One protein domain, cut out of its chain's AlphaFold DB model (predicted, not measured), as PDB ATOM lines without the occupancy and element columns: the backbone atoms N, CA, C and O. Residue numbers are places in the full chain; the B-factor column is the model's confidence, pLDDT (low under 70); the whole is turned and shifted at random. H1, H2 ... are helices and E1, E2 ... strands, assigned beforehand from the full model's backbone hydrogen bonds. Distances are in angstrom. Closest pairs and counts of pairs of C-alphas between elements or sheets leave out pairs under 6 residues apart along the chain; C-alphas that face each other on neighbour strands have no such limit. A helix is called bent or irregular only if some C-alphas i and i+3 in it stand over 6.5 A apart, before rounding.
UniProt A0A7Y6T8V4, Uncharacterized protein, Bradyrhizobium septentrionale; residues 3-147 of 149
ATOM      1  N   VAL A   3     191.496 141.919  90.056       84.69
ATOM      2  CA  VAL A   3     191.253 141.869  91.498       84.69
ATOM      3  C   VAL A   3     191.803 140.567  92.053       84.69
ATOM      4  O   VAL A   3     191.445 139.485  91.585       84.69
ATOM      5  N   ASP A   4     192.612 140.694  93.097       85.06
ATOM      6  CA  ASP A   4     193.205 139.579  93.819       85.06
ATOM      7  C   ASP A   4     192.477 139.338  95.142       85.06
ATOM      8  O   ASP A   4     192.417 140.201  96.018       85.06
ATOM      9  N   TYR A   5     191.960 138.126  95.309       79.19
ATOM     10  CA  TYR A   5     191.342 137.644  96.536       79.19
ATOM     11  C   TYR A   5     192.296 136.678  97.229       79.19
ATOM     12  O   TYR A   5     192.686 135.658  96.661       79.19
ATOM     13  N   SER A   6     192.652 136.975  98.479       75.06
ATOM     14  CA  SER A   6     193.365 136.025  99.330       75.06
ATOM     15  C   SER A   6     192.400 135.397 100.323       75.06
ATOM     16  O   SER A   6     191.759 136.092 101.111       75.06
ATOM     17  N   PHE A   7     192.336 134.070 100.320       65.56
ATOM     18  CA  PHE A   7     191.567 133.325 101.303       65.56
ATOM     19  C   PHE A   7     192.490 132.909 102.447       65.56
ATOM     20  O   PHE A   7     193.272 131.965 102.338       65.56
ATOM     21  N   ALA A   8     192.389 133.610 103.576       54.19
ATOM     22  CA  ALA A   8     192.931 133.146 104.846       54.19
ATOM     23  C   ALA A   8     191.781 132.525 105.648       54.19
ATOM     24  O   ALA A   8     190.860 133.235 106.040       54.19
ATOM     25  N   ARG A   9     191.798 131.205 105.881       52.91
ATOM     26  CA  ARG A   9     190.805 130.555 106.753       52.91
ATOM     27  C   ARG A   9     191.431 130.168 108.090       52.91
ATOM     28  O   ARG A   9     192.109 129.142 108.146       52.91
ATOM     29  N   PRO A  10     191.196 130.940 109.162       43.00
ATOM     30  CA  PRO A  10     191.317 130.425 110.511       43.00
ATOM     31  C   PRO A  10     190.070 129.564 110.797       43.00
ATOM     32  O   PRO A  10     188.943 130.048 110.826       43.00
ATOM     33  N   ASP A  11     190.279 128.257 110.935       48.88
ATOM     34  CA  ASP A  11     189.432 127.336 111.711       48.88
ATOM     35  C   ASP A  11     188.025 126.916 111.217       48.88
ATOM     36  O   ASP A  11     187.344 126.186 111.936       48.88
ATOM     37  N   GLN A  12     187.587 127.229 109.989       46.25
ATOM     38  CA  GLN A  12     186.307 126.706 109.456       46.25
ATOM     39  C   GLN A  12     186.476 125.594 108.404       46.25
ATOM     40  O   GLN A  12     187.189 125.754 107.409       46.25
ATOM     41  N   LYS A  13     185.789 124.457 108.620       46.16
ATOM     42  CA  LYS A  13     185.687 123.342 107.658       46.16
ATOM     43  C   LYS A  13     185.072 123.859 106.347       46.16
ATOM     44  O   LYS A  13     183.991 124.443 106.404       46.16
ATOM     45  N   PRO A  14     185.718 123.652 105.186       47.31
ATOM     46  CA  PRO A  14     185.147 124.076 103.918       47.31
ATOM     47  C   PRO A  14     183.826 123.340 103.640       47.31
ATOM     48  O   PRO A  14     183.688 122.177 104.037       47.31
ATOM     49  N   PRO A  15     182.863 123.977 102.947       47.62
ATOM     50  CA  PRO A  15     181.703 123.281 102.408       47.62
ATOM     51  C   PRO A  15     182.137 122.044 101.604       47.62
ATOM     52  O   PRO A  15     183.205 122.018 100.981       47.62
ATOM     53  N   LEU A  16     181.323 120.984 101.646       46.94
ATOM     54  CA  LEU A  16     181.678 119.672 101.087       46.94
ATOM     55  C   LEU A  16     182.070 119.753  99.601       46.94
ATOM     56  O   LEU A  16     183.057 119.138  99.211       46.94
ATOM     57  N   GLY A  17     181.370 120.565  98.800       43.72
ATOM     58  CA  GLY A  17     181.675 120.756  97.373       43.72
ATOM     59  C   GLY A  17     183.030 121.426  97.119       43.72
ATOM     60  O   GLY A  17     183.809 120.966  96.286       43.72
ATOM     61  N   GLU A  18     183.369 122.444  97.910       47.34
ATOM     62  CA  GLU A  18     184.663 123.131  97.835       47.34
ATOM     63  C   GLU A  18     185.817 122.217  98.279       47.34
ATOM     64  O   GLU A  18     186.905 122.233  97.702       47.34
ATOM     65  N   THR A  19     185.562 121.341  99.257       52.88
ATOM     66  CA  THR A  19     186.530 120.341  99.728       52.88
ATOM     67  C   THR A  19     186.878 119.321  98.644       52.88
ATOM     68  O   THR A  19     188.008 118.846  98.619       52.88
ATOM     69  N   VAL A  20     185.971 118.991  97.718       53.25
ATOM     70  CA  VAL A  20     186.292 118.030  96.652       53.25
ATOM     71  C   VAL A  20     187.222 118.641  95.606       53.25
ATOM     72  O   VAL A  20     188.186 117.995  95.207       53.25
ATOM     73  N   ILE A  21     187.016 119.894  95.203       52.81
ATOM     74  CA  ILE A  21     187.840 120.541  94.166       52.81
ATOM     75  C   ILE A  21     189.152 121.043  94.750       52.81
ATOM     76  O   ILE A  21     190.232 120.695  94.279       52.81
ATOM     77  N   VAL A  22     189.073 121.811  95.834       52.16
ATOM     78  CA  VAL A  22     190.261 122.360  96.485       52.16
ATOM     79  C   VAL A  22     191.035 121.245  97.192       52.16
ATOM     80  O   VAL A  22     192.261 121.252  97.179       52.16
ATOM     81  N   GLY A  23     190.358 120.240  97.756       49.91
ATOM     82  CA  GLY A  23     191.003 119.100  98.415       49.91
ATOM     83  C   GLY A  23     191.623 118.080  97.458       49.91
ATOM     84  O   GLY A  23     192.681 117.554  97.784       49.91
ATOM     85  N   SER A  24     191.050 117.835  96.272       49.25
ATOM     86  CA  SER A  24     191.696 116.979  95.253       49.25
ATOM     87  C   SER A  24     192.914 117.645  94.605       49.25
ATOM     88  O   SER A  24     193.849 116.958  94.189       49.25
ATOM     89  N   LEU A  25     192.944 118.982  94.573       47.19
ATOM     90  CA  LEU A  25     194.087 119.779  94.122       47.19
ATOM     91  C   LEU A  25     195.124 120.039  95.235       47.19
ATOM     92  O   LEU A  25     196.287 120.329  94.933       47.19
ATOM     93  N   ARG A  26     194.747 119.921  96.517       50.28
ATOM     94  CA  ARG A  26     195.645 120.083  97.673       50.28
ATOM     95  C   ARG A  26     196.379 118.778  97.996       50.28
ATOM     96  O   ARG A  26     195.833 117.853  98.588       50.28
ATOM     97  N   GLY A  27     197.684 118.757  97.729       44.03
ATOM     98  CA  GLY A  27     198.610 117.918  98.499       44.03
ATOM     99  C   GLY A  27     198.645 118.362  99.973       44.03
ATOM    100  O   GLY A  27     198.415 119.531 100.269       44.03
ATOM    101  N   SER A  28     198.920 117.433 100.892       39.84
ATOM    102  CA  SER A  28     198.685 117.490 102.352       39.84
ATOM    103  C   SER A  28     199.328 118.647 103.164       39.84
ATOM    104  O   SER A  28     200.130 118.397 104.066       39.84
ATOM    105  N   ALA A  29     198.990 119.914 102.924       40.47
ATOM    106  CA  ALA A  29     199.532 121.038 103.696       40.47
ATOM    107  C   ALA A  29     198.435 121.973 104.232       40.47
ATOM    108  O   ALA A  29     197.590 122.467 103.493       40.47
ATOM    109  N   ARG A  30     198.472 122.202 105.551       41.75
ATOM    110  CA  ARG A  30     197.424 122.814 106.392       41.75
ATOM    111  C   ARG A  30     197.491 124.350 106.534       41.75
ATOM    112  O   ARG A  30     196.760 124.883 107.358       41.75
ATOM    113  N   THR A  31     198.339 125.063 105.786       45.78
ATOM    114  CA  THR A  31     198.658 126.489 106.067       45.78
ATOM    115  C   THR A  31     198.930 127.370 104.832       45.78
ATOM    116  O   THR A  31     199.649 128.362 104.930       45.78
ATOM    117  N   ALA A  32     198.385 127.051 103.655       49.31
ATOM    118  CA  ALA A  32     198.613 127.860 102.451       49.31
ATOM    119  C   ALA A  32     197.551 128.968 102.274       49.31
ATOM    120  O   ALA A  32     196.361 128.711 102.452       49.31
ATOM    121  N   ARG A  33     197.988 130.196 101.943       56.53
ATOM    122  CA  ARG A  33     197.112 131.280 101.462       56.53
ATOM    123  C   ARG A  33     196.765 130.975 100.010       56.53
ATOM    124  O   ARG A  33     197.648 131.053  99.159       56.53
ATOM    125  N   ASP A  34     195.510 130.647  99.745       68.50
ATOM    126  CA  ASP A  34     195.039 130.492  98.372       68.50
ATOM    127  C   ASP A  34     194.797 131.888  97.780       68.50
ATOM    128  O   ASP A  34     194.187 132.749  98.425       68.50
ATOM    129  N   LEU A  35     195.314 132.117  96.575       80.75
ATOM    130  CA  LEU A  35     195.116 133.343  95.805       80.75
ATOM    131  C   LEU A  35     194.162 133.037  94.654       80.75
ATOM    132  O   LEU A  35     194.360 132.067  93.920       80.75
ATOM    133  N   MET A  36     193.147 133.872  94.481       84.12
ATOM    134  CA  MET A  36     192.284 133.866  93.309       84.12
ATOM    135  C   MET A  36     192.331 135.236  92.657       84.12
ATOM    136  O   MET A  36     191.974 136.227  93.281       84.12
ATOM    137  N   THR A  37     192.720 135.275  91.393       88.31
ATOM    138  CA  THR A  37     192.706 136.497  90.593       88.31
ATOM    139  C   THR A  37     191.518 136.436  89.657       88.31
ATOM    140  O   THR A  37     191.379 135.481  88.887       88.31
ATOM    141  N   VAL A  38     190.676 137.461  89.708       87.06
ATOM    142  CA  VAL A  38     189.609 137.692  88.737       87.06
ATOM    143  C   VAL A  38     190.005 138.889  87.894       87.06
ATOM    144  O   VAL A  38     190.225 139.982  88.411       87.06
ATOM    145  N   ARG A  39     190.092 138.685  86.584       88.88
ATOM    146  CA  ARG A  39     190.460 139.723  85.631       88.88
ATOM    147  C   ARG A  39     189.403 139.856  84.558       88.88
ATOM    148  O   ARG A  39     189.137 138.904  83.828       88.88
ATOM    149  N   THR A  40     188.847 141.051  84.440       84.12
ATOM    150  CA  THR A  40     187.936 141.421  83.360       84.12
ATOM    151  C   THR A  40     188.736 142.099  82.253       84.12
ATOM    152  O   THR A  40     189.257 143.208  82.428       84.12
ATOM    153  N   ASP A  41     188.819 141.408  81.120       81.62
ATOM    154  CA  ASP A  41     189.363 141.862  79.844       81.62
ATOM    155  C   ASP A  41     188.200 141.925  78.851       81.62
ATOM    156  O   ASP A  41     187.968 140.985  78.091       81.62
ATOM    157  N   TYR A  42     187.411 142.997  78.910       72.25
ATOM    158  CA  TYR A  42     186.168 143.085  78.144       72.25
ATOM    159  C   TYR A  42     186.371 142.686  76.661       72.25
ATOM    160  O   TYR A  42     187.273 143.230  76.016       72.25
ATOM    161  N   PRO A  43     185.567 141.747  76.113       77.69
ATOM    162  CA  PRO A  43     184.305 141.210  76.648       77.69
ATOM    163  C   PRO A  43     184.411 139.904  77.460       77.69
ATOM    164  O   PRO A  43     183.397 139.260  77.720       77.69
ATOM    165  N   TYR A  44     185.611 139.470  77.838       86.31
ATOM    166  CA  TYR A  44     185.823 138.212  78.553       86.31
ATOM    167  C   TYR A  44     186.371 138.416  79.966       86.31
ATOM    168  O   TYR A  44     186.967 139.432  80.321       86.31
ATOM    169  N   GLN A  45     186.162 137.409  80.800       87.94
ATOM    170  CA  GLN A  45     186.676 137.349  82.153       87.94
ATOM    171  C   GLN A  45     187.558 136.121  82.303       87.94
ATOM    172  O   GLN A  45     187.291 135.053  81.751       87.94
ATOM    173  N   THR A  46     188.626 136.269  83.073       90.38
ATOM    174  CA  THR A  46     189.446 135.148  83.504       90.38
ATOM    175  C   THR A  46     189.437 135.056  85.014       90.38
ATOM    176  O   THR A  46     189.543 136.061  85.711       90.38
ATOM    177  N   LEU A  47     189.312 133.835  85.512       89.62
ATOM    178  CA  LEU A  47     189.498 133.497  86.912       89.62
ATOM    179  C   LEU A  47     190.659 132.522  86.986       89.62
ATOM    180  O   LEU A  47     190.672 131.503  86.301       89.62
ATOM    181  N   ARG A  48     191.651 132.824  87.810       87.44
ATOM    182  CA  ARG A  48     192.797 131.944  88.034       87.44
ATOM    183  C   ARG A  48     192.960 131.705  89.520       87.44
ATOM    184  O   ARG A  48     192.787 132.624  90.311       87.44
ATOM    185  N   MET A  49     193.285 130.471  89.888       82.81
ATOM    186  CA  MET A  49     193.486 130.078  91.279       82.81
ATOM    187  C   MET A  49     194.879 129.484  91.475       82.81
ATOM    188  O   MET A  49     195.325 128.628  90.702       82.81
ATOM    189  N   TRP A  50     195.534 129.899  92.554       82.44
ATOM    190  CA  TRP A  50     196.833 129.422  93.005       82.44
ATOM    191  C   TRP A  50     196.731 128.945  94.449       82.44
ATOM    192  O   TRP A  50     196.086 129.578  95.280       82.44
ATOM    193  N   THR A  51     197.403 127.835  94.749       69.62
ATOM    194  CA  THR A  51     197.457 127.264  96.103       69.62
ATOM    195  C   THR A  51     198.845 127.369  96.741       69.62
ATOM    196  O   THR A  51     198.943 127.400  97.962       69.62
ATOM    197  N   ARG A  52     199.936 127.405  95.950       65.75
ATOM    198  CA  ARG A  52     201.333 127.534  96.438       65.75
ATOM    199  C   ARG A  52     202.384 127.791  95.343       65.75
ATOM    200  O   ARG A  52     203.401 128.407  95.632       65.75
ATOM    201  N   ASP A  53     202.180 127.253  94.139       63.28
ATOM    202  CA  ASP A  53     203.148 127.307  93.028       63.28
ATOM    203  C   ASP A  53     203.008 128.588  92.186       63.28
ATOM    204  O   ASP A  53     201.919 129.145  92.101       63.28
ATOM    205  N   ASP A  54     204.056 128.959  91.438       70.44
ATOM    206  CA  ASP A  54     204.031 130.069  90.459       70.44
ATOM    207  C   ASP A  54     203.033 129.858  89.302       70.44
ATOM    208  O   ASP A  54     202.737 130.771  88.531       70.44
ATOM    209  N   LYS A  55     202.520 128.632  89.139       78.00
ATOM    210  CA  LYS A  55     201.566 128.276  88.083       78.00
ATOM    211  C   LYS A  55     200.179 128.036  88.676       78.00
ATOM    212  O   LYS A  55     200.082 127.284  89.651       78.00
ATOM    213  N   PRO A  56     199.113 128.573  88.054       79.12
ATOM    214  CA  PRO A  56     197.757 128.357  88.531       79.12
ATOM    215  C   PRO A  56     197.404 126.869  88.470       79.12
ATOM    216  O   PRO A  56     197.798 126.145  87.549       79.12
ATOM    217  N   VAL A  57     196.659 126.407  89.470       80.12
ATOM    218  CA  VAL A  57     196.107 125.044  89.494       80.12
ATOM    219  C   VAL A  57     194.844 124.940  88.643       80.12
ATOM    220  O   VAL A  57     194.551 123.874  88.102       80.12
ATOM    221  N   LEU A  58     194.142 126.064  88.496       83.38
ATOM    222  CA  LEU A  58     192.871 126.199  87.805       83.38
ATOM    223  C   LEU A  58     192.844 127.546  87.076       83.38
ATOM    224  O   LEU A  58     193.230 128.571  87.642       83.38
ATOM    225  N   SER A  59     192.396 127.538  85.827       87.50
ATOM    226  CA  SER A  59     192.122 128.736  85.039       87.50
ATOM    227  C   SER A  59     190.781 128.564  84.348       87.50
ATOM    228  O   SER A  59     190.584 127.602  83.609       87.50
ATOM    229  N   VAL A  60     189.885 129.515  84.556       88.88
ATOM    230  CA  VAL A  60     188.596 129.611  83.884       88.88
ATOM    231  C   VAL A  60     188.639 130.829  82.979       88.88
ATOM    232  O   VAL A  60     189.040 131.908  83.410       88.88
ATOM    233  N   TRP A  61     188.251 130.654  81.726       91.75
ATOM    234  CA  TRP A  61     187.946 131.752  80.817       91.75
ATOM    235  C   TRP A  61     186.446 131.739  80.548       91.75
ATOM    236  O   TRP A  61     185.893 130.679  80.251       91.75
ATOM    237  N   LEU A  62     185.806 132.898  80.680       90.44
ATOM    238  CA  LEU A  62     184.381 133.096  80.460       90.44
ATOM    239  C   LEU A  62     184.189 134.213  79.438       90.44
ATOM    240  O   LEU A  62     184.759 135.294  79.582       90.44
ATOM    241  N   GLY A  63     183.378 133.961  78.419       90.06
ATOM    242  CA  GLY A  63     182.957 134.959  77.447       90.06
ATOM    243  C   GLY A  63     181.439 135.012  77.373       90.06
ATOM    244  O   GLY A  63     180.804 133.980  77.161       90.06
ATOM    245  N   TYR A  64     180.873 136.208  77.502       86.31
ATOM    246  CA  TYR A  64     179.436 136.449  77.379       86.31
ATOM    247  C   TYR A  64     179.199 137.280  76.123       86.31
ATOM    248  O   TYR A  64     179.603 138.437  76.051       86.31
ATOM    249  N   THR A  65     178.597 136.679  75.098       88.44
ATOM    250  CA  THR A  65     178.329 137.369  73.826       88.44
ATOM    251  C   THR A  65     176.834 137.641  73.698       88.44
ATOM    252  O   THR A  65     176.073 136.671  73.704       88.44
ATOM    253  N   PRO A  66     176.382 138.902  73.574       88.62
ATOM    254  CA  PRO A  66     174.976 139.201  73.317       88.62
ATOM    255  C   PRO A  66     174.471 138.477  72.065       88.62
ATOM    256  O   PRO A  66     175.186 138.380  71.066       88.62
ATOM    257  N   VAL A  67     173.252 137.941  72.121       91.19
ATOM    258  CA  VAL A  67     172.633 137.253  70.973       91.19
ATOM    259  C   VAL A  67     172.121 138.257  69.939       91.19
ATOM    260  O   VAL A  67     172.146 137.975  68.743       91.19
ATOM    261  N   ASP A  68     171.679 139.423  70.401       90.12
ATOM    262  CA  ASP A  68     171.097 140.489  69.596       90.12
ATOM    263  C   ASP A  68     171.396 141.872  70.203       90.12
ATOM    264  O   ASP A  68     172.081 142.002  71.223       90.12
ATOM    265  N   ALA A  69     170.897 142.914  69.536       87.00
ATOM    266  CA  ALA A  69     171.069 144.302  69.946       87.00
ATOM    267  C   ALA A  69     170.244 144.690  71.187       87.00
ATOM    268  O   ALA A  69     170.559 145.703  71.806       87.00
ATOM    269  N   GLU A  70     169.221 143.910  71.564       87.25
ATOM    270  CA  GLU A  70     168.484 144.135  72.816       87.25
ATOM    271  C   GLU A  70     169.316 143.710  74.030       87.25
ATOM    272  O   GLU A  70     169.064 144.174  75.138       87.25
ATOM    273  N   GLN A  71     170.315 142.839  73.827       85.94
ATOM    274  CA  GLN A  71     171.266 142.365  74.841       85.94
ATOM    275  C   GLN A  71     170.615 141.700  76.067       85.94
ATOM    276  O   GLN A  71     171.276 141.491  77.080       85.94
ATOM    277  N   ARG A  72     169.347 141.284  75.958       87.62
ATOM    278  CA  ARG A  72     168.600 140.571  77.014       87.62
ATOM    279  C   ARG A  72     168.986 139.108  77.157       87.62
ATOM    280  O   ARG A  72     168.635 138.447  78.124       87.62
ATOM    281  N   ARG A  73     169.669 138.571  76.152       89.06
ATOM    282  CA  ARG A  73     170.133 137.188  76.119       89.06
ATOM    283  C   ARG A  73     171.570 137.154  75.656       89.06
ATOM    284  O   ARG A  73     171.960 137.879  74.739       89.06
ATOM    285  N   ASN A  74     172.341 136.247  76.239       89.12
ATOM    286  CA  ASN A  74     173.720 136.019  75.846       89.12
ATOM    287  C   ASN A  74     173.963 134.545  75.489       89.12
ATOM    288  O   ASN A  74     173.226 133.636  75.876       89.12
ATOM    289  N   ARG A  75     175.004 134.322  74.693       89.88
ATOM    290  CA  ARG A  75     175.655 133.032  74.527       89.88
ATOM    291  C   ARG A  75     176.896 133.030  75.415       89.88
ATOM    292  O   ARG A  75     177.841 133.776  75.148       89.88
ATOM    293  N   THR A  76     176.895 132.162  76.418       87.38
ATOM    294  CA  THR A  76     178.042 131.967  77.310       87.38
ATOM    295  C   THR A  76     178.990 130.907  76.761       87.38
ATOM    296  O   THR A  76     178.572 129.809  76.390       87.38
ATOM    297  N   PHE A  77     180.280 131.226  76.749       89.56
ATOM    298  CA  PHE A  77     181.366 130.303  76.440       89.56
ATOM    299  C   PHE A  77     182.277 130.175  77.648       89.56
ATOM    300  O   PHE A  77     182.697 131.181  78.216       89.56
ATOM    301  N   ILE A  78     182.600 128.939  78.024       86.62
ATOM    302  CA  ILE A  78     183.391 128.666  79.220       86.62
ATOM    303  C   ILE A  78     184.457 127.638  78.895       86.62
ATOM    304  O   ILE A  78     184.176 126.578  78.338       86.62
ATOM    305  N   VAL A  79     185.690 127.959  79.269       89.81
ATOM    306  CA  VAL A  79     186.830 127.058  79.139       89.81
ATOM    307  C   VAL A  79     187.463 126.883  80.509       89.81
ATOM    308  O   VAL A  79     188.092 127.800  81.037       89.81
ATOM    309  N   LEU A  80     187.310 125.684  81.067       86.94
ATOM    310  CA  LEU A  80     187.952 125.273  82.308       86.94
ATOM    311  C   LEU A  80     189.250 124.525  81.996       86.94
ATOM    312  O   LEU A  80     189.246 123.465  81.375       86.94
ATOM    313  N   SER A  81     190.369 125.068  82.460       87.19
ATOM    314  CA  SER A  81     191.689 124.449  82.375       87.19
ATOM    315  C   SER A  81     192.172 124.066  83.768       87.19
ATOM    316  O   SER A  81     192.341 124.926  84.633       87.19
ATOM    317  N   VAL A  82     192.436 122.777  83.975       81.69
ATOM    318  CA  VAL A  82     192.989 122.246  85.226       81.69
ATOM    319  C   VAL A  82     194.405 121.755  84.974       81.69
ATOM    320  O   VAL A  82     194.686 121.090  83.973       81.69
ATOM    321  N   ARG A  83     195.324 122.067  85.887       81.38
ATOM    322  CA  ARG A  83     196.689 121.547  85.810       81.38
ATOM    323  C   ARG A  83     196.667 120.023  85.917       81.38
ATOM    324  O   ARG A  83     196.153 119.474  86.888       81.38
ATOM    325  N   LYS A  84     197.284 119.345  84.944       81.44
ATOM    326  CA  LYS A  84     197.337 117.879  84.908       81.44
ATOM    327  C   LYS A  84     197.934 117.320  86.214       81.44
ATOM    328  O   LYS A  84     199.078 117.659  86.540       81.44
ATOM    329  N   PRO A  85     197.208 116.448  86.938       79.38
ATOM    330  CA  PRO A  85     197.742 115.768  88.108       79.38
ATOM    331  C   PRO A  85     198.948 114.893  87.744       79.38
ATOM    332  O   PRO A  85     199.020 114.331  86.650       79.38
ATOM    333  N   LYS A  86     199.896 114.741  88.677       80.31
ATOM    334  CA  LYS A  86     201.070 113.869  88.482       80.31
ATOM    335  C   LYS A  86     200.697 112.385  88.404       80.31
ATOM    336  O   LYS A  86     201.439 111.610  87.813       80.31
ATOM    337  N   ILE A  87     199.575 112.006  89.015       83.00
ATOM    338  CA  ILE A  87     199.077 110.632  89.050       83.00
ATOM    339  C   ILE A  87     198.103 110.444  87.874       83.00
ATOM    340  O   ILE A  87     197.081 111.137  87.826       83.00
ATOM    341  N   PRO A  88     198.396 109.535  86.925       83.62
ATOM    342  CA  PRO A  88     197.473 109.194  85.844       83.62
ATOM    343  C   PRO A  88     196.125 108.685  86.381       83.62
ATOM    344  O   PRO A  88     196.089 108.008  87.404       83.62
ATOM    345  N   GLY A  89     195.018 109.006  85.706       82.06
ATOM    346  CA  GLY A  89     193.671 108.532  86.065       82.06
ATOM    347  C   GLY A  89     192.943 109.330  87.154       82.06
ATOM    348  O   GLY A  89     191.725 109.232  87.269       82.06
ATOM    349  N   VAL A  90     193.639 110.181  87.921       84.44
ATOM    350  CA  VAL A  90     192.989 111.037  88.937       84.44
ATOM    351  C   VAL A  90     192.007 112.017  88.301       84.44
ATOM    352  O   VAL A  90     190.930 112.243  88.845       84.44
ATOM    353  N   LEU A  91     192.368 112.587  87.148       81.31
ATOM    354  CA  LEU A  91     191.496 113.531  86.454       81.31
ATOM    355  C   LEU A  91     190.225 112.844  85.945       81.31
ATOM    356  O   LEU A  91     189.150 113.406  86.101       81.31
ATOM    357  N   ASP A  92     190.340 111.627  85.410       85.06
ATOM    358  CA  ASP A  92     189.194 110.865  84.902       85.06
ATOM    359  C   ASP A  92     188.207 110.525  86.027       85.06
ATOM    360  O   ASP A  92     186.996 110.610  85.843       85.06
ATOM    361  N   LEU A  93     188.719 110.219  87.226       83.44
ATOM    362  CA  LEU A  93     187.893 109.980  88.409       83.44
ATOM    363  C   LEU A  93     187.251 111.267  88.951       83.44
ATOM    364  O   LEU A  93     186.112 111.247  89.409       83.44
ATOM    365  N   ALA A  94     187.979 112.385  88.915       80.94
ATOM    366  CA  ALA A  94     187.480 113.675  89.381       80.94
ATOM    367  C   ALA A  94     186.510 114.331  88.383       80.94
ATOM    368  O   ALA A  94     185.698 115.162  88.786       80.94
ATOM    369  N   TRP A  95     186.573 113.966  87.098       83.56
ATOM    370  CA  TRP A  95     185.835 114.622  86.019       83.56
ATOM    371  C   TRP A  95     184.317 114.669  86.232       83.56
ATOM    372  O   TRP A  95     183.767 115.763  86.109       83.56
ATOM    373  N   PRO A  96     183.620 113.577  86.615       85.81
ATOM    374  CA  PRO A  96     182.183 113.639  86.876       85.81
ATOM    375  C   PRO A  96     181.827 114.638  87.980       85.81
ATOM    376  O   PRO A  96     180.821 115.336  87.883       85.81
ATOM    377  N   VAL A  97     182.672 114.742  89.011       81.69
ATOM    378  CA  VAL A  97     182.448 115.679  90.115       81.69
ATOM    379  C   VAL A  97     182.719 117.115  89.682       81.69
ATOM    380  O   VAL A  97     181.941 118.003  90.016       81.69
ATOM    381  N   LEU A  98     183.787 117.344  88.912       79.44
ATOM    382  CA  LEU A  98     184.083 118.653  88.334       79.44
ATOM    383  C   LEU A  98     182.947 119.109  87.417       79.44
ATOM    384  O   LEU A  98     182.478 120.231  87.564       79.44
ATOM    385  N   ALA A  99     182.465 118.240  86.526       83.31
ATOM    386  CA  ALA A  99     181.355 118.542  85.630       83.31
ATOM    387  C   ALA A  99     180.081 118.897  86.411       83.31
ATOM    388  O   ALA A  99     179.503 119.952  86.170       83.31
ATOM    389  N   TRP A 100     179.699 118.072  87.393       84.12
ATOM    390  CA  TRP A 100     178.526 118.322  88.235       84.12
ATOM    391  C   TRP A 100     178.624 119.634  89.018       84.12
ATOM    392  O   TRP A 100     177.683 120.419  89.032       84.12
ATOM    393  N   PHE A 101     179.765 119.888  89.662       79.75
ATOM    394  CA  PHE A 101     179.959 121.117  90.426       79.75
ATOM    395  C   PHE A 101     179.888 122.347  89.524       79.75
ATOM    396  O   PHE A 101     179.254 123.335  89.876       79.75
ATOM    397  N   THR A 102     180.539 122.280  88.363       78.94
ATOM    398  CA  THR A 102     180.594 123.406  87.432       78.94
ATOM    399  C   THR A 102     179.192 123.715  86.893       78.94
ATOM    400  O   THR A 102     178.793 124.873  86.884       78.94
ATOM    401  N   ASP A 103     178.407 122.689  86.549       84.94
ATOM    402  CA  ASP A 103     176.998 122.835  86.153       84.94
ATOM    403  C   ASP A 103     176.141 123.456  87.270       84.94
ATOM    404  O   ASP A 103     175.365 124.378  87.032       84.94
ATOM    405  N   ARG A 104     176.345 123.018  88.519       83.81
ATOM    406  CA  ARG A 104     175.626 123.551  89.681       83.81
ATOM    407  C   ARG A 104     175.912 125.034  89.918       83.81
ATOM    408  O   ARG A 104     174.965 125.784  90.130       83.81
ATOM    409  N   VAL A 105     177.183 125.442  89.873       80.56
ATOM    410  CA  VAL A 105     177.579 126.852  90.026       80.56
ATOM    411  C   VAL A 105     176.957 127.702  88.919       80.56
ATOM    412  O   VAL A 105     176.396 128.750  89.210       80.56
ATOM    413  N   PHE A 106     176.957 127.232  87.668       83.56
ATOM    414  CA  PHE A 106     176.324 127.987  86.582       83.56
ATOM    415  C   PHE A 106     174.813 128.076  86.699       83.56
ATOM    416  O   PHE A 106     174.249 129.096  86.314       83.56
ATOM    417  N   ALA A 107     174.153 127.043  87.219       85.75
ATOM    418  CA  ALA A 107     172.722 127.108  87.474       85.75
ATOM    419  C   ALA A 107     172.392 128.190  88.516       85.75
ATOM    420  O   ALA A 107     171.455 128.954  88.311       85.75
ATOM    421  N   GLU A 108     173.182 128.279  89.591       86.25
ATOM    422  CA  GLU A 108     173.022 129.307  90.629       86.25
ATOM    423  C   GLU A 108     173.321 130.715  90.088       86.25
ATOM    424  O   GLU A 108     172.508 131.622  90.260       86.25
ATOM    425  N   ASP A 109     174.434 130.894  89.367       86.06
ATOM    426  CA  ASP A 109     174.792 132.181  88.758       86.06
ATOM    427  C   ASP A 109     173.727 132.646  87.747       86.06
ATOM    428  O   ASP A 109     173.378 133.826  87.701       86.06
ATOM    429  N   CYS A 110     173.185 131.720  86.948       89.56
ATOM    430  CA  CYS A 110     172.112 132.001  85.995       89.56
ATOM    431  C   CYS A 110     170.840 132.460  86.713       89.56
ATOM    432  O   CYS A 110     170.272 133.484  86.352       89.56
ATOM    433  N   GLU A 111     170.422 131.747  87.763       92.12
ATOM    434  CA  GLU A 111     169.238 132.105  88.549       92.12
ATOM    435  C   GLU A 111     169.340 133.531  89.109       92.12
ATOM    436  O   GLU A 111     168.381 134.297  89.021       92.12
ATOM    437  N   ILE A 112     170.513 133.920  89.617       90.44
ATOM    438  CA  ILE A 112     170.756 135.271  90.137       90.44
ATOM    439  C   ILE A 112     170.631 136.328  89.035       90.44
ATOM    440  O   ILE A 112     169.918 137.313  89.221       90.44
ATOM    441  N   VAL A 113     171.275 136.124  87.883       89.75
ATOM    442  CA  VAL A 113     171.229 137.090  86.771       89.75
ATOM    443  C   VAL A 113     169.813 137.232  86.207       89.75
ATOM    444  O   VAL A 113     169.381 138.342  85.904       89.75
ATOM    445  N   GLU A 114     169.061 136.138  86.103       92.19
ATOM    446  CA  GLU A 114     167.669 136.181  85.640       92.19
ATOM    447  C   GLU A 114     166.756 136.910  86.644       92.19
ATOM    448  O   GLU A 114     165.867 137.661  86.241       92.19
ATOM    449  N   MET A 115     167.000 136.767  87.955       93.25
ATOM    450  CA  MET A 115     166.312 137.574  88.972       93.25
ATOM    451  C   MET A 115     166.656 139.066  88.856       93.25
ATOM    452  O   MET A 115     165.762 139.905  88.974       93.25
ATOM    453  N   GLU A 116     167.920 139.412  88.602       90.25
ATOM    454  CA  GLU A 116     168.330 140.803  88.358       90.25
ATOM    455  C   GLU A 116     167.669 141.377  87.097       90.25
ATOM    456  O   GLU A 116     167.198 142.516  87.118       90.25
ATOM    457  N   GLN A 117     167.567 140.587  86.025       91.19
ATOM    458  CA  GLN A 117     166.883 140.984  84.793       91.19
ATOM    459  C   GLN A 117     165.386 141.221  85.031       91.19
ATOM    460  O   GLN A 117     164.849 142.234  84.585       91.19
ATOM    461  N   ALA A 118     164.720 140.345  85.790       93.00
ATOM    462  CA  ALA A 118     163.319 140.527  86.159       93.00
ATOM    463  C   ALA A 118     163.098 141.816  86.970       93.00
ATOM    464  O   ALA A 118     162.163 142.567  86.692       93.00
ATOM    465  N   ALA A 119     163.987 142.109  87.927       93.19
ATOM    466  CA  ALA A 119     163.937 143.348  88.698       93.19
ATOM    467  C   ALA A 119     164.161 144.588  87.815       93.19
ATOM    468  O   ALA A 119     163.445 145.581  87.957       93.19
ATOM    469  N   PHE A 120     165.112 144.527  86.877       91.75
ATOM    470  CA  PHE A 120     165.356 145.595  85.906       91.75
ATOM    471  C   PHE A 120     164.125 145.855  85.030       91.75
ATOM    472  O   PHE A 120     163.751 147.010  84.825       91.75
ATOM    473  N   ASP A 121     163.475 144.800  84.530       93.31
ATOM    474  CA  ASP A 121     162.288 144.921  83.680       93.31
ATOM    475  C   ASP A 121     161.074 145.473  84.453       93.31
ATOM    476  O   ASP A 121     160.327 146.284  83.904       93.31
ATOM    477  N   GLU A 122     160.895 145.106  85.728       94.31
ATOM    478  CA  GLU A 122     159.837 145.658  86.591       94.31
ATOM    479  C   GLU A 122     160.061 147.150  86.902       94.31
ATOM    480  O   GLU A 122     159.117 147.942  86.912       94.31
ATOM    481  N   GLN A 123     161.314 147.551  87.128       95.19
ATOM    482  CA  GLN A 123     161.690 148.935  87.446       95.19
ATOM    483  C   GLN A 123     161.802 149.828  86.200       95.19
ATOM    484  O   GLN A 123     161.726 151.054  86.300       95.19
ATOM    485  N   GLY A 124     162.018 149.224  85.030       93.06
ATOM    486  CA  GLY A 124     162.300 149.903  83.765       93.06
ATOM    487  C   GLY A 124     163.697 150.532  83.671       93.06
ATOM    488  O   GLY A 124     163.980 151.219  82.689       93.06
ATOM    489  N   ALA A 125     164.559 150.347  84.679       89.00
ATOM    490  CA  ALA A 125     165.930 150.855  84.719       89.00
ATOM    491  C   ALA A 125     166.769 150.154  85.806       89.00
ATOM    492  O   ALA A 125     166.229 149.570  86.738       89.00
ATOM    493  N   ASP A 126     168.099 150.290  85.731       88.19
ATOM    494  CA  ASP A 126     169.034 149.812  86.762       88.19
ATOM    495  C   ASP A 126     169.007 150.739  87.988       88.19
ATOM    496  O   ASP A 126     169.491 151.874  87.925       88.19
ATOM    497  N   TRP A 127     168.440 150.265  89.102       90.44
ATOM    498  CA  TRP A 127     168.427 150.978  90.389       90.44
ATOM    499  C   TRP A 127     169.465 150.431  91.386       90.44
ATOM    500  O   TRP A 127     169.505 150.874  92.542       90.44
ATOM    501  N   ASN A 128     170.334 149.503  90.963       87.75
ATOM    502  CA  ASN A 128     171.284 148.836  91.848       87.75
ATOM    503  C   ASN A 128     172.298 149.827  92.430       87.75
ATOM    504  O   ASN A 128     173.065 150.481  91.713       87.75
ATOM    505  N   GLN A 129     172.349 149.876  93.764       89.69
ATOM    506  CA  GLN A 129     173.331 150.645  94.527       89.69
ATOM    507  C   GLN A 129     174.632 149.849  94.652       89.69
ATOM    508  O   GLN A 129     174.944 149.293  95.702       89.69
ATOM    509  N   GLU A 130     175.376 149.771  93.549       88.88
ATOM    510  CA  GLU A 130     176.621 149.012  93.505       88.88
ATOM    511  C   GLU A 130     177.684 149.630  94.420       88.88
ATOM    512  O   GLU A 130     178.097 150.782  94.247       88.88
ATOM    513  N   VAL A 131     178.163 148.836  95.374       90.75
ATOM    514  CA  VAL A 131     179.187 149.238  96.343       90.75
ATOM    515  C   VAL A 131     180.555 148.666  96.001       90.75
ATOM    516  O   VAL A 131     181.568 149.209  96.446       90.75
ATOM    517  N   PHE A 132     180.611 147.600  95.201       85.19
ATOM    518  CA  PHE A 132     181.835 146.882  94.917       85.19
ATOM    519  C   PHE A 132     182.665 147.625  93.857       85.19
ATOM    520  O   PHE A 132     182.227 147.747  92.707       85.19
ATOM    521  N   PRO A 133     183.867 148.138  94.204       87.00
ATOM    522  CA  PRO A 133     184.645 148.990  93.301       87.00
ATOM    523  C   PRO A 133     184.898 148.376  91.915       87.00
ATOM    524  O   PRO A 133     184.680 149.080  90.930       87.00
ATOM    525  N   PRO A 134     185.232 147.076  91.797       84.38
ATOM    526  CA  PRO A 134     185.437 146.453  90.493       84.38
ATOM    527  C   PRO A 134     184.201 146.506  89.580       84.38
ATOM    528  O   PRO A 134     184.299 146.820  88.395       84.38
ATOM    529  N   ILE A 135     183.000 146.270  90.113       84.94
ATOM    530  CA  ILE A 135     181.777 146.331  89.295       84.94
ATOM    531  C   ILE A 135     181.489 147.779  88.879       84.94
ATOM    532  O   ILE A 135     181.078 148.031  87.746       84.94
ATOM    533  N   ARG A 136     181.768 148.756  89.749       89.25
ATOM    534  CA  ARG A 136     181.634 150.185  89.416       89.25
ATOM    535  C   ARG A 136     182.593 150.615  88.307       89.25
ATOM    536  O   ARG A 136     182.188 151.354  87.407       89.25
ATOM    537  N   GLU A 137     183.842 150.159  88.354       87.25
ATOM    538  CA  GLU A 137     184.839 150.403  87.307       87.25
ATOM    539  C   GLU A 137     184.417 149.768  85.983       87.25
ATOM    540  O   GLU A 137     184.423 150.441  84.952       87.25
ATOM    541  N   LEU A 138     183.965 148.510  86.012       83.81
ATOM    542  CA  LEU A 138     183.445 147.831  84.828       83.81
ATOM    543  C   LEU A 138     182.248 148.578  84.233       83.81
ATOM    544  O   LEU A 138     182.216 148.825  83.033       83.81
ATOM    545  N   ARG A 139     181.285 148.998  85.058       87.50
ATOM    546  CA  ARG A 139     180.115 149.758  84.596       87.50
ATOM    547  C   ARG A 139     180.518 151.081  83.948       87.50
ATOM    548  O   ARG A 139     179.913 151.486  82.960       87.50
ATOM    549  N   THR A 140     181.540 151.742  84.486       87.44
ATOM    550  CA  THR A 140     182.100 152.970  83.903       87.44
ATOM    551  C   THR A 140     182.725 152.678  82.540       87.44
ATOM    552  O   THR A 140     182.335 153.294  81.554       87.44
ATOM    553  N   LEU A 141     183.584 151.656  82.451       84.88
ATOM    554  CA  LEU A 141     184.193 151.218  81.192       84.88
ATOM    555  C   LEU A 141     183.140 150.892  80.123       84.88
ATOM    556  O   LEU A 141     183.281 151.297  78.974       84.88
ATOM    557  N   LEU A 142     182.074 150.177  80.492       84.00
ATOM    558  CA  LEU A 142     180.992 149.819  79.573       84.00
ATOM    559  C   LEU A 142     180.192 151.036  79.105       84.00
ATOM    560  O   LEU A 142     179.800 151.079  77.947       84.00
ATOM    561  N   ARG A 143     179.967 152.040  79.956       84.81
ATOM    562  CA  ARG A 143     179.320 153.291  79.526       84.81
ATOM    563  C   ARG A 143     180.196 154.076  78.555       84.81
ATOM    564  O   ARG A 143     179.676 154.623  77.587       84.81
ATOM    565  N   ASP A 144     181.504 154.093  78.791       85.44
ATOM    566  CA  ASP A 144     182.450 154.865  77.983       85.44
ATOM    567  C   ASP A 144     182.760 154.186  76.638       85.44
ATOM    568  O   ASP A 144     182.966 154.856  75.626       85.44
ATOM    569  N   CYS A 145     182.810 152.849  76.611       79.69
ATOM    570  CA  CYS A 145     183.243 152.062  75.450       79.69
ATOM    571  C   CYS A 145     182.128 151.247  74.778       79.69
ATOM    572  O   CYS A 145     182.305 150.808  73.644       79.69
ATOM    573  N   GLY A 146     180.998 151.019  75.447       66.38
ATOM    574  CA  GLY A 146     179.951 150.076  75.035       66.38
ATOM    575  C   GLY A 146     178.952 150.612  74.016       66.38
ATOM    576  O   GLY A 146     177.854 150.074  73.918       66.38
ATOM    577  N   ASN A 147     179.298 151.656  73.261       58.25
ATOM    578  CA  ASN A 147     178.417 152.162  72.217       58.25
ATOM    579  C   ASN A 147     178.324 151.110  71.089       58.25
ATOM    580  O   ASN A 147     179.356 150.810  70.475       58.25
TER     581      ASN A 147
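What this domain is: This is residues 3 to 147 of the 149 residues of an uncharacterized protein of Bradyrhizobium septentrionale (UniProt A0A7Y6T8V4). A twisted wall of five strands has a long helix, H2, running past one of its faces with an open gap between, so that residues 103 to 113 of H2 stand free. The small helix H1 bridges the gap near one end, touching H2 and grazing the sheet, while H3 grazes the sheet by E1 and E2. The printed part has 145 residues, with three named helices and five named strands in the order E1 H1 E2 E3 E4 E5 H2 H3; the sheet, in the order E1 - E2 - E3 - E4 - E5, is antiparallel throughout, and the class is mixed, helices and strands. The whole is loose, with a radius of gyration of the C-alphas of 18.0 A, and elongated, spanning 52 by 30 by 26 A.

Where its parts are: E1, residues 3 to 7, begins at C-alpha 3, (191.253, 141.869, 91.498). H1 is residues 16 to 25, 14.2 A long. E2, residues 34 to 41, is 22.5 A long, and E3, residues 44 to 50, is 20.2 A. E4, residues 58 to 66, measures 26.4 A, and E5, residues 74 to 82, 25.5 A. H2, residues 90 to 123, is 49.2 A long and begins at C-alpha 90, (192.989, 111.037, 88.937). H3, residues 133 to 145, is 18.2 A long and ends at C-alpha 145, (183.243, 152.062, 75.450).

How they stand to each other: E2, E3, E4 and E5 form a meander, each strand the antiparallel neighbour of the one before. In the hairpin E4 and E5, N 61 and O 79 are 2.9 A apart, within hydrogen-bond range. In the hairpin E3 and E4, N 45 and O 62 are at 2.8 A, and in the hairpin E2 and E3, N 39 and O 46 are at 2.8 A. Edge strand E1 is antiparallel to E2, with N 5 and O 36 at 2.8 A. H1 only grazes the sheet, with residues 21 to 25. H1 touches H2, which meets it with residues 94 to 101 alone; their closest C-alphas, of Gly 17 and Phe 101, are 7.2 A apart. They run opposite ways at a steep tilt of 49 degrees. H2 is not on the sheet, but only just, with 4 pairs of C-alphas within 10 A. It has a kink of 36 degrees near residue 97 and is only just irregular, with C-alphas 93 and 96 7.0 A apart. H3 only grazes the sheet, with residues 133 to 138; its closest C-alpha pair with E1 is Pro 134 and Val 3, 7.5 A. H2 and H3 are apart. Every O i to N i+4 pair is within hydrogen-bond range in H3, against 5 of 6 in H1 and 28 of 30 in H2.

The domain as a whole: The two C-alphas farthest apart, of Ile 87 and Gly 124, are 54.1 A apart. The printed part has no cut. The link from E2 to E3 is tight, the others are short, and no link is long. The mean pLDDT of the printed part is 78.1; it is under 70 in residues 7 to 34, 51 to 53 and 146 to 147.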